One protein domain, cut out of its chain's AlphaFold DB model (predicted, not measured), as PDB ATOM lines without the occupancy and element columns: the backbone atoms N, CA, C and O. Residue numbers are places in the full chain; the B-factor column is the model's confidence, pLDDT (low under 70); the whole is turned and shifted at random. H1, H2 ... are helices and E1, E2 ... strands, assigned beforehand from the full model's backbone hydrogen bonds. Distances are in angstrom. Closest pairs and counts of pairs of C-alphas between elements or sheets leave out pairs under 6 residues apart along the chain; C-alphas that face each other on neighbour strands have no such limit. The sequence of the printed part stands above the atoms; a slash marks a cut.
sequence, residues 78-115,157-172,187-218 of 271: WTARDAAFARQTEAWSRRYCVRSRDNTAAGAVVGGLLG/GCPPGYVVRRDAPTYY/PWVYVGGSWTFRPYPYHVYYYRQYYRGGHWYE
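AT A GLANCE: This is residues 78 to 115, 157 to 172 and 187 to 218 of the 271 residues of the protein "Glycine zipper 2TM domain-containing protein" of Qipengyuania algicida (UniProt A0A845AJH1). One long helix, H1, has two small strand pairs beside it: the hairpin of E3 and E4, with E4 next to the helix, and the pair of E1 and E2 at the helix's last residues. H2 lies off one end of the model, and residues 205 to 218, including most of H3, stick out at the other. The printed part has 86 residues, with H1, E1, H2, E2, E3, E4 and H3 in this order; both two-strand sheets are antiparallel, and the class is mixed, helices and strands. The whole is a loose rod, radius of gyration of the C-alphas 16.9 A, spanning 58 by 27 by 19 A.

HOW THE PARTS SIT: H1, residues 79 to 96, runs by a tight link into E1, residues 97 to 99. E1 is the antiparallel neighbour of E2, residues 162 to 164, with N 98 and O 163 2.9 A apart, within hydrogen-bond range. The closest C-alphas of H1 and E2 are those of Tyr 96 and Val 164, 5.7 A apart. E3, residues 188 to 191, and E4, residues 194 to 197, form a hairpin; N 196 and O 189 are 2.8 A apart, within hydrogen-bond range. The closest C-alphas of H1 and E4 are those of Ala 86 and Phe 197, at 5.4 A. H2, residues 107 to 115, and H3, residues 203 to 212, are apart from H1 and from each other. Every O i to N i+4 pair is within hydrogen-bond range in H1 and H3, and 4 of 5 in H2.

IN THESE COORDINATES: H1 spans 25.6 A from C-alpha 79 at (202.380, 162.095, 245.458). H2 and H3 each span 12.7 A, and H3 ends with C-alpha 212 at (212.584, 173.874, 260.835).

THE WHOLE: The C-alphas of Gly 112 and Glu 218 are the two farthest apart, at 58.1 A. Residues 116 to 156 and 173 to 186 are not printed, with C-alpha gaps of 23.2 A and 16.9 A. Residues 101 to 115 and 211 to 218 have pLDDT under 70.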
ATOM      1  N   TRP A  78     206.216 163.167 246.795       89.12
ATOM      2  CA  TRP A  78     205.279 162.854 247.882       89.12
ATOM      3  C   TRP A  78     203.921 162.374 247.376       89.12
ATOM      4  O   TRP A  78     203.101 161.924 248.174       89.12
ATOM      5  N   THR A  79     203.697 162.354 246.059       90.25
ATOM      6  CA  THR A  79     202.380 162.095 245.458       90.25
ATOM      7  C   THR A  79     201.758 160.787 245.948       90.25
ATOM      8  O   THR A  79     200.573 160.727 246.279       90.25
ATOM      9  N   ALA A  80     202.561 159.722 246.039       91.75
ATOM     10  CA  ALA A  80     202.090 158.422 246.509       91.75
ATOM     11  C   ALA A  80     201.675 158.435 247.994       91.75
ATOM     12  O   ALA A  80     200.692 157.782 248.364       91.75
ATOM     13  N   ARG A  81     202.404 159.181 248.835       92.69
ATOM     14  CA  ARG A  81     202.132 159.319 250.274       92.69
ATOM     15  C   ARG A  81     200.919 160.203 250.520       92.69
ATOM     16  O   ARG A  81     200.034 159.789 251.261       92.69
ATOM     17  N   ASP A  82     200.817 161.326 249.821       92.69
ATOM     18  CA  ASP A  82     199.669 162.232 249.883       92.69
ATOM     19  C   ASP A  82     198.385 161.493 249.503       92.69
ATOM     20  O   ASP A  82     197.380 161.553 250.212       92.69
ATOM     21  N   ALA A  83     198.429 160.701 248.429       94.00
ATOM     22  CA  ALA A  83     197.294 159.890 248.011       94.00
ATOM     23  C   ALA A  83     196.923 158.818 249.053       94.00
ATOM     24  O   ALA A  83     195.741 158.528 249.249       94.00
ATOM     25  N   ALA A  84     197.904 158.204 249.722       94.62
ATOM     26  CA  ALA A  84     197.646 157.243 250.796       94.62
ATOM     27  C   ALA A  84     197.025 157.914 252.028       94.62
ATOM     28  O   ALA A  84     196.017 157.424 252.545       94.62
ATOM     29  N   PHE A  85     197.575 159.056 252.440       93.88
ATOM     30  CA  PHE A  85     197.078 159.859 253.550       93.88
ATOM     31  C   PHE A  85     195.651 160.356 253.294       93.88
ATOM     32  O   PHE A  85     194.788 160.237 254.167       93.88
ATOM     33  N   ALA A  86     195.359 160.816 252.075       94.31
ATOM     34  CA  ALA A  86     194.017 161.217 251.667       94.31
ATOM     35  C   ALA A  86     193.007 160.073 251.798       94.31
ATOM     36  O   ALA A  86     191.973 160.228 252.446       94.31
ATOM     37  N   ARG A  87     193.335 158.882 251.275       95.00
ATOM     38  CA  ARG A  87     192.461 157.701 251.384       95.00
ATOM     39  C   ARG A  87     192.205 157.295 252.835       95.00
ATOM     40  O   ARG A  87     191.075 156.952 253.179       95.00
ATOM     41  N   GLN A  88     193.237 157.316 253.680       94.31
ATOM     42  CA  GLN A  88     193.108 156.989 255.102       94.31
ATOM     43  C   GLN A  88     192.207 157.997 255.822       94.31
ATOM     44  O   GLN A  88     191.293 157.599 256.547       94.31
ATOM     45  N   THR A  89     192.437 159.283 255.571       93.12
ATOM     46  CA  THR A  89     191.663 160.387 256.134       93.12
ATOM     47  C   THR A  89     190.194 160.284 255.743       93.12
ATOM     48  O   THR A  89     189.315 160.299 256.599       93.12
ATOM     49  N   GLU A  90     189.901 160.094 254.457       94.00
ATOM     50  CA  GLU A  90     188.532 159.909 253.976       94.00
ATOM     51  C   GLU A  90     187.857 158.688 254.594       94.00
ATOM     52  O   GLU A  90     186.697 158.760 255.002       94.00
ATOM     53  N   ALA A  91     188.565 157.558 254.677       94.00
ATOM     54  CA  ALA A  91     188.031 156.340 255.268       94.00
ATOM     55  C   ALA A  91     187.701 156.525 256.755       94.00
ATOM     56  O   ALA A  91     186.679 156.014 257.217       94.00
ATOM     57  N   TRP A  92     188.535 157.259 257.494       93.56
ATOM     58  CA  TRP A  92     188.272 157.611 258.884       93.56
ATOM     59  C   TRP A  92     187.074 158.562 258.992       93.56
ATOM     60  O   TRP A  92     186.112 158.255 259.697       93.56
ATOM     61  N   SER A  93     187.047 159.650 258.219       92.69
ATOM     62  CA  SER A  93     185.964 160.638 258.278       92.69
ATOM     63  C   SER A  93     184.612 160.045 257.890       92.69
ATOM     64  O   SER A  93     183.618 160.308 258.556       92.69
ATOM     65  N   ARG A  94     184.543 159.157 256.890       92.44
ATOM     66  CA  ARG A  94     183.291 158.453 256.542       92.44
ATOM     67  C   ARG A  94     182.759 157.581 257.682       92.44
ATOM     68  O   ARG A  94     181.552 157.381 257.777       92.44
ATOM     69  N   ARG A  95     183.642 157.044 258.530       92.56
ATOM     70  CA  ARG A  95     183.248 156.226 259.685       92.56
ATOM     71  C   ARG A  95     182.846 157.078 260.875       92.56
ATOM     72  O   ARG A  95     181.910 156.701 261.569       92.56
ATOM     73  N   TYR A  96     183.534 158.189 261.124       91.06
ATOM     74  CA  TYR A  96     183.441 158.892 262.405       91.06
ATOM     75  C   TYR A  96     182.791 160.274 262.336       91.06
ATOM     76  O   TYR A  96     182.333 160.766 263.364       91.06
ATOM     77  N   CYS A  97     182.661 160.877 261.158       91.12
ATOM     78  CA  CYS A  97     181.998 162.166 261.000       91.12
ATOM     79  C   CYS A  97     180.493 161.996 260.770       91.12
ATOM     80  O   CYS A  97     180.059 161.241 259.900       91.12
ATOM     81  N   VAL A  98     179.688 162.732 261.534       87.69
ATOM     82  CA  VAL A  98     178.220 162.774 261.430       87.69
ATOM     83  C   VAL A  98     177.752 164.196 261.142       87.69
ATOM     84  O   VAL A  98     178.407 165.162 261.524       87.69
ATOM     85  N   ARG A  99     176.632 164.358 260.433       86.62
ATOM     86  CA  ARG A  99     176.125 165.684 260.053       86.62
ATOM     87  C   ARG A  99     175.646 166.450 261.291       86.62
ATOM     88  O   ARG A  99     174.814 165.959 262.043       86.62
ATOM     89  N   SER A 100     176.124 167.681 261.471       75.56
ATOM     90  CA  SER A 100     175.908 168.473 262.695       75.56
ATOM     91  C   SER A 100     174.461 168.935 262.932       75.56
ATOM     92  O   SER A 100     174.161 169.422 264.019       75.56
ATOM     93  N   ARG A 101     173.570 168.855 261.932       65.62
ATOM     94  CA  ARG A 101     172.209 169.424 261.998       65.62
ATOM     95  C   ARG A 101     171.103 168.419 262.344       65.62
ATOM     96  O   ARG A 101     169.980 168.851 262.562       65.62
ATOM     97  N   ASP A 102     171.414 167.127 262.475       52.47
ATOM     98  CA  ASP A 102     170.407 166.066 262.665       52.47
ATOM     99  C   ASP A 102     170.434 165.442 264.080       52.47
ATOM    100  O   ASP A 102     170.202 164.245 264.281       52.47
ATOM    101  N   ASN A 103     170.711 166.266 265.095       48.41
ATOM    102  CA  ASN A 103     170.770 165.872 266.507       48.41
ATOM    103  C   ASN A 103     169.390 165.835 267.188       48.41
ATOM    104  O   ASN A 103     169.149 166.551 268.154       48.41
ATOM    105  N   THR A 104     168.507 164.941 266.747       44.88
ATOM    106  CA  THR A 104     167.450 164.427 267.649       44.88
ATOM    107  C   THR A 104     167.055 162.968 267.408       44.88
ATOM    108  O   THR A 104     166.530 162.346 268.323       44.88
ATOM    109  N   ALA A 105     167.359 162.362 266.249       47.12
ATOM    110  CA  ALA A 105     167.038 160.944 265.997       47.12
ATOM    111  C   ALA A 105     167.990 160.203 265.021       47.12
ATOM    112  O   ALA A 105     167.839 159.001 264.801       47.12
ATOM    113  N   ALA A 106     168.982 160.879 264.423       46.50
ATOM    114  CA  ALA A 106     169.679 160.390 263.223       46.50
ATOM    115  C   ALA A 106     170.940 159.530 263.455       46.50
ATOM    116  O   ALA A 106     171.555 159.082 262.486       46.50
ATOM    117  N   GLY A 107     171.300 159.220 264.706       41.66
ATOM    118  CA  GLY A 107     172.349 158.229 264.999       41.66
ATOM    119  C   GLY A 107     172.002 156.817 264.496       41.66
ATOM    120  O   GLY A 107     172.895 156.038 264.175       41.66
ATOM    121  N   ALA A 108     170.709 156.506 264.346       48.09
ATOM    122  CA  ALA A 108     170.233 155.200 263.889       48.09
ATOM    123  C   ALA A 108     170.193 155.049 262.352       48.09
ATOM    124  O   ALA A 108     170.338 153.944 261.835       48.09
ATOM    125  N   VAL A 109     170.031 156.143 261.599       50.69
ATOM    126  CA  VAL A 109     169.756 156.072 260.149       50.69
ATOM    127  C   VAL A 109     171.039 155.916 259.323       50.69
ATOM    128  O   VAL A 109     171.076 155.142 258.368       50.69
ATOM    129  N   VAL A 110     172.132 156.579 259.717       49.53
ATOM    130  CA  VAL A 110     173.407 156.511 258.974       49.53
ATOM    131  C   VAL A 110     174.179 155.215 259.272       49.53
ATOM    132  O   VAL A 110     174.809 154.660 258.371       49.53
ATOM    133  N   GLY A 111     174.052 154.657 260.486       45.16
ATOM    134  CA  GLY A 111     174.509 153.290 260.783       45.16
ATOM    135  C   GLY A 111     173.759 152.226 259.970       45.16
ATOM    136  O   GLY A 111     174.365 151.251 259.526       45.16
ATOM    137  N   GLY A 112     172.469 152.452 259.692       44.75
ATOM    138  CA  GLY A 112     171.643 151.565 258.869       44.75
ATOM    139  C   GLY A 112     172.024 151.555 257.386       44.75
ATOM    140  O   GLY A 112     172.040 150.494 256.772       44.75
ATOM    141  N   LEU A 113     172.402 152.701 256.809       52.03
ATOM    142  CA  LEU A 113     172.766 152.798 255.387       52.03
ATOM    143  C   LEU A 113     174.158 152.224 255.080       52.03
ATOM    144  O   LEU A 113     174.316 151.488 254.106       52.03
ATOM    145  N   LEU A 114     175.160 152.482 255.927       50.91
ATOM    146  CA  LEU A 114     176.480 151.849 255.789       50.91
ATOM    147  C   LEU A 114     176.442 150.351 256.152       50.91
ATOM    148  O   LEU A 114     177.097 149.550 255.485       50.91
ATOM    149  N   GLY A 115     175.617 149.952 257.130       44.12
ATOM    150  CA  GLY A 115     175.322 148.545 257.422       44.12
ATOM    151  C   GLY A 115     174.614 147.824 256.270       44.12
ATOM    152  O   GLY A 115     174.921 146.667 256.000       44.12
ATOM    153  N   GLY A 157     190.329 166.555 260.352       83.06
ATOM    154  CA  GLY A 157     189.019 167.021 260.784       83.06
ATOM    155  C   GLY A 157     187.861 166.415 259.996       83.06
ATOM    156  O   GLY A 157     188.028 165.596 259.090       83.06
ATOM    157  N   CYS A 158     186.646 166.814 260.359       90.19
ATOM    158  CA  CYS A 158     185.468 166.463 259.580       90.19
ATOM    159  C   CYS A 158     185.241 167.467 258.442       90.19
ATOM    160  O   CYS A 158     185.584 168.644 258.585       90.19
ATOM    161  N   PRO A 159     184.619 167.035 257.330       90.62
ATOM    162  CA  PRO A 159     184.206 167.960 256.288       90.62
ATOM    163  C   PRO A 159     183.266 169.054 256.824       90.62
ATOM    164  O   PRO A 159     182.550 168.824 257.806       90.62
ATOM    165  N   PRO A 160     183.194 170.229 256.171       85.88
ATOM    166  CA  PRO A 160     182.277 171.296 256.557       85.88
ATOM    167  C   PRO A 160     180.831 170.809 256.758       85.88
ATOM    168  O   PRO A 160     180.249 170.152 255.894       85.88
ATOM    169  N   GLY A 161     180.239 171.145 257.910       84.56
ATOM    170  CA  GLY A 161     178.881 170.725 258.289       84.56
ATOM    171  C   GLY A 161     178.789 169.358 258.981       84.56
ATOM    172  O   GLY A 161     177.685 168.928 259.332       84.56
ATOM    173  N   TYR A 162     179.924 168.698 259.212       88.56
ATOM    174  CA  TYR A 162     180.024 167.459 259.973       88.56
ATOM    175  C   TYR A 162     180.798 167.685 261.273       88.56
ATOM    176  O   TYR A 162     181.654 168.560 261.362       88.56
ATOM    177  N   VAL A 163     180.492 166.873 262.277       87.31
ATOM    178  CA  VAL A 163     181.177 166.827 263.571       87.31
ATOM    179  C   VAL A 163     181.661 165.408 263.834       87.31
ATOM    180  O   VAL A 163     181.061 164.437 263.367       87.31
ATOM    181  N   VAL A 164     182.763 165.284 264.568       87.31
ATOM    182  CA  VAL A 164     183.281 163.983 265.005       87.31
ATOM    183  C   VAL A 164     182.293 163.388 266.013       87.31
ATOM    184  O   VAL A 164     181.840 164.082 266.923       87.31
ATOM    185  N   ARG A 165     181.926 162.112 265.853       85.56
ATOM    186  CA  ARG A 165     181.074 161.411 266.826       85.56
ATOM    187  C   ARG A 165     181.774 161.290 268.185       85.56
ATOM    188  O   ARG A 165     182.993 161.173 268.250       85.56
ATOM    189  N   ARG A 166     180.995 161.266 269.271       81.44
ATOM    190  CA  ARG A 166     181.510 161.264 270.655       81.44
ATOM    191  C   ARG A 166     182.433 160.078 270.976       81.44
ATOM    192  O   ARG A 166     183.329 160.217 271.795       81.44
ATOM    193  N   ASP A 167     182.207 158.931 270.346       84.00
ATOM    194  CA  ASP A 167     182.926 157.661 270.519       84.00
ATOM    195  C   ASP A 167     184.016 157.423 269.456       84.00
ATOM    196  O   ASP A 167     184.533 156.312 269.329       84.00
ATOM    197  N   ALA A 168     184.363 158.438 268.656       84.00
ATOM    198  CA  ALA A 168     185.408 158.291 267.655       84.00
ATOM    199  C   ALA A 168     186.779 158.077 268.322       84.00
ATOM    200  O   ALA A 168     187.126 158.813 269.248       84.00
ATOM    201  N   PRO A 169     187.595 157.127 267.834       87.00
ATOM    202  CA  PRO A 169     188.981 157.036 268.256       87.00
ATOM    203  C   PRO A 169     189.753 158.259 267.755       87.00
ATOM    204  O   PRO A 169     189.456 158.793 266.682       87.00
ATOM    205  N   THR A 170     190.786 158.657 268.497       83.75
ATOM    206  CA  THR A 170     191.721 159.701 268.070       83.75
ATOM    207  C   THR A 170     192.290 159.373 266.690       83.75
ATOM    208  O   THR A 170     192.692 158.239 266.419       83.75
ATOM    209  N   TYR A 171     192.308 160.368 265.802       83.31
ATOM    210  CA  TYR A 171     192.968 160.236 264.511       83.31
ATOM    211  C   TYR A 171     194.485 160.290 264.704       83.31
ATOM    212  O   TYR A 171     195.003 161.263 265.249       83.31
ATOM    213  N   TYR A 172     195.191 159.259 264.241       83.75
ATOM    214  CA  TYR A 172     196.650 159.211 264.261       83.75
ATOM    215  C   TYR A 172     197.192 159.372 262.847       83.75
ATOM    216  O   TYR A 172     196.783 158.656 261.930       83.75
ATOM    217  N   PRO A 187     191.099 171.610 253.071       91.94
ATOM    218  CA  PRO A 187     191.465 170.297 252.546       91.94
ATOM    219  C   PRO A 187     190.253 169.491 252.060       91.94
ATOM    220  O   PRO A 187     190.397 168.585 251.248       91.94
ATOM    221  N   TRP A 188     189.041 169.799 252.523       92.56
ATOM    222  CA  TRP A 188     187.828 169.092 252.109       92.56
ATOM    223  C   TRP A 188     187.147 169.784 250.936       92.56
ATOM    224  O   TRP A 188     186.731 170.938 251.051       92.56
ATOM    225  N   VAL A 189     186.944 169.043 249.847       92.00
ATOM    226  CA  VAL A 189     186.149 169.486 248.695       92.00
ATOM    227  C   VAL A 189     185.008 168.523 248.410       92.00
ATOM    228  O   VAL A 189     185.119 167.319 248.643       92.00
ATOM    229  N   TYR A 190     183.896 169.051 247.906       91.19
ATOM    230  CA  TYR A 190     182.732 168.250 247.547       91.19
ATOM    231  C   TYR A 190     182.701 168.035 246.035       91.19
ATOM    232  O   TYR A 190     182.385 168.952 245.279       91.19
ATOM    233  N   VAL A 191     183.050 166.827 245.589       88.88
ATOM    234  CA  VAL A 191     183.174 166.475 244.167       88.88
ATOM    235  C   VAL A 191     182.370 165.206 243.893       88.88
ATOM    236  O   VAL A 191     182.443 164.229 244.639       88.88
ATOM    237  N   GLY A 192     181.550 165.229 242.838       87.88
ATOM    238  CA  GLY A 192     180.779 164.055 242.408       87.88
ATOM    239  C   GLY A 192     179.786 163.522 243.449       87.88
ATOM    240  O   GLY A 192     179.521 162.326 243.481       87.88
ATOM    241  N   GLY A 193     179.265 164.384 244.330       88.38
ATOM    242  CA  GLY A 193     178.342 163.974 245.395       88.38
ATOM    243  C   GLY A 193     179.020 163.372 246.633       88.38
ATOM    244  O   GLY A 193     178.340 162.793 247.477       88.38
ATOM    245  N   SER A 194     180.345 163.490 246.757       90.06
ATOM    246  CA  SER A 194     181.096 162.968 247.900       90.06
ATOM    247  C   SER A 194     182.151 163.957 248.397       90.06
ATOM    248  O   SER A 194     182.705 164.740 247.626       90.06
ATOM    249  N   TRP A 195     182.436 163.922 249.701       91.00
ATOM    250  CA  TRP A 195     183.562 164.657 250.276       91.00
ATOM    251  C   TRP A 195     184.871 163.932 249.968       91.00
ATOM    252  O   TRP A 195     185.023 162.758 250.305       91.00
ATOM    253  N   THR A 196     185.801 164.653 249.350       94.19
ATOM    254  CA  THR A 196     187.155 164.201 249.013       94.19
ATOM    255  C   THR A 196     188.162 165.018 249.816       94.19
ATOM    256  O   THR A 196     188.029 166.243 249.912       94.19
ATOM    257  N   PHE A 197     189.153 164.348 250.402       94.56
ATOM    258  CA  PHE A 197     190.232 164.996 251.140       94.56
ATOM    259  C   PHE A 197     191.406 165.280 250.206       94.56
ATOM    260  O   PHE A 197     191.914 164.391 249.525       94.56
ATOM    261  N   ARG A 198     191.867 166.525 250.198       94.12
ATOM    262  CA  ARG A 198     193.007 167.008 249.424       94.12
ATOM    263  C   ARG A 198     194.084 167.480 250.394       94.12
ATOM    264  O   ARG A 198     193.906 168.516 251.034       94.12
ATOM    265  N   PRO A 199     195.188 166.731 250.532       93.38
ATOM    266  CA  PRO A 199     196.337 167.204 251.283       93.38
ATOM    267  C   PRO A 199     196.892 168.481 250.648       93.38
ATOM    268  O   PRO A 199     196.847 168.647 249.428       93.38
ATOM    269  N   TYR A 200     197.428 169.378 251.473       92.88
ATOM    270  CA  TYR A 200     198.082 170.582 250.980       92.88
ATOM    271  C   TYR A 200     199.342 170.202 250.178       92.88
ATOM    272  O   TYR A 200     200.262 169.636 250.768       92.88
ATOM    273  N   PRO A 201     199.440 170.533 248.876       92.94
ATOM    274  CA  PRO A 201     200.550 170.071 248.028       92.94
ATOM    275  C   PRO A 201     201.930 170.544 248.486       92.94
ATOM    276  O   PRO A 201     202.949 169.940 248.171       92.94
ATOM    277  N   TYR A 202     201.968 171.649 249.228       92.31
ATOM    278  CA  TYR A 202     203.201 172.271 249.696       92.31
ATOM    279  C   TYR A 202     203.430 172.015 251.190       92.31
ATOM    280  O   TYR A 202     204.134 172.787 251.842       92.31
ATOM    281  N   HIS A 203     202.845 170.945 251.748       90.38
ATOM    282  CA  HIS A 203     202.938 170.649 253.180       90.38
ATOM    283  C   HIS A 203     204.383 170.473 253.650       90.38
ATOM    284  O   HIS A 203     204.717 170.949 254.726       90.38
ATOM    285  N   VAL A 204     205.268 169.883 252.838       89.94
ATOM    286  CA  VAL A 204     206.686 169.707 253.201       89.94
ATOM    287  C   VAL A 204     207.437 171.038 253.220       89.94
ATOM    288  O   VAL A 204     208.224 171.294 254.132       89.94
ATOM    289  N   TYR A 205     207.188 171.901 252.228       89.06
ATOM    290  CA  TYR A 205     207.748 173.253 252.190       89.06
ATOM    291  C   TYR A 205     207.301 174.040 253.419       89.06
ATOM    292  O   TYR A 205     208.133 174.588 254.139       89.06
ATOM    293  N   TYR A 206     205.995 174.018 253.690       86.69
ATOM    294  CA  TYR A 206     205.397 174.677 254.839       86.69
ATOM    295  C   TYR A 206     205.993 174.111 256.135       86.69
ATOM    296  O   TYR A 206     206.590 174.836 256.922       86.69
ATOM    297  N   TYR A 207     205.978 172.795 256.322       85.75
ATOM    298  CA  TYR A 207     206.554 172.157 257.498       85.75
ATOM    299  C   TYR A 207     208.015 172.568 257.724       85.75
ATOM    300  O   TYR A 207     208.393 172.977 258.821       85.75
ATOM    301  N   ARG A 208     208.841 172.552 256.673       84.94
ATOM    302  CA  ARG A 208     210.246 172.962 256.763       84.94
ATOM    303  C   ARG A 208     210.394 174.441 257.117       84.94
ATOM    304  O   ARG A 208     211.220 174.761 257.966       84.94
ATOM    305  N   GLN A 209     209.622 175.324 256.498       81.69
ATOM    306  CA  GLN A 209     209.716 176.760 256.747       81.69
ATOM    307  C   GLN A 209     209.275 177.121 258.171       81.69
ATOM    308  O   GLN A 209     209.924 177.928 258.829       81.69
ATOM    309  N   TYR A 210     208.225 176.477 258.676       74.38
ATOM    310  CA  TYR A 210     207.612 176.823 259.958       74.38
ATOM    311  C   TYR A 210     208.202 176.079 261.152       74.38
ATOM    312  O   TYR A 210     208.482 176.692 262.180       74.38
ATOM    313  N   TYR A 211     208.435 174.771 261.027       69.56
ATOM    314  CA  TYR A 211     208.953 173.958 262.130       69.56
ATOM    315  C   TYR A 211     210.477 173.867 262.127       69.56
ATOM    316  O   TYR A 211     211.091 173.760 263.188       69.56
ATOM    317  N   ARG A 212     211.117 173.948 260.954       65.06
ATOM    318  CA  ARG A 212     212.584 173.874 260.835       65.06
ATOM    319  C   ARG A 212     213.249 175.243 260.677       65.06
ATOM    320  O   ARG A 212     214.411 175.379 261.043       65.06
ATOM    321  N   GLY A 213     212.525 176.230 260.146       55.50
ATOM    322  CA  GLY A 213     212.971 177.616 259.971       55.50
ATOM    323  C   GLY A 213     212.813 178.495 261.212       55.50
ATOM    324  O   GLY A 213     213.176 179.668 261.175       55.50
ATOM    325  N   GLY A 214     212.322 177.942 262.328       49.72
ATOM    326  CA  GLY A 214     212.370 178.611 263.621       49.72
ATOM    327  C   GLY A 214     213.802 179.056 263.924       49.72
ATOM    328  O   GLY A 214     214.707 178.231 264.031       49.72
ATOM    329  N   HIS A 215     213.975 180.368 264.068       46.91
ATOM    330  CA  HIS A 215     215.185 181.152 264.343       46.91
ATOM    331  C   HIS A 215     216.048 180.719 265.559       46.91
ATOM    332  O   HIS A 215     216.907 181.471 266.021       46.91
ATOM    333  N   TRP A 216     215.895 179.501 266.072       44.12
ATOM    334  CA  TRP A 216     216.610 178.971 267.231       44.12
ATOM    335  C   TRP A 216     218.088 178.639 266.982       44.12
ATOM    336  O   TRP A 216     218.811 178.405 267.947       44.12
ATOM    337  N   TYR A 217     218.577 178.684 265.738       46.16
ATOM    338  CA  TYR A 217     220.002 178.458 265.447       46.16
ATOM    339  C   TYR A 217     220.780 179.686 264.965       46.16
ATOM    340  O   TYR A 217     222.007 179.619 264.913       46.16
ATOM    341  N   GLU A 218     220.126 180.816 264.688       44.69
ATOM    342  CA  GLU A 218     220.837 182.019 264.222       44.69
ATOM    343  C   GLU A 218     220.878 183.144 265.268       44.69
ATOM    344  O   GLU A 218     221.846 183.897 265.322       44.69
TER     345      GLU A 218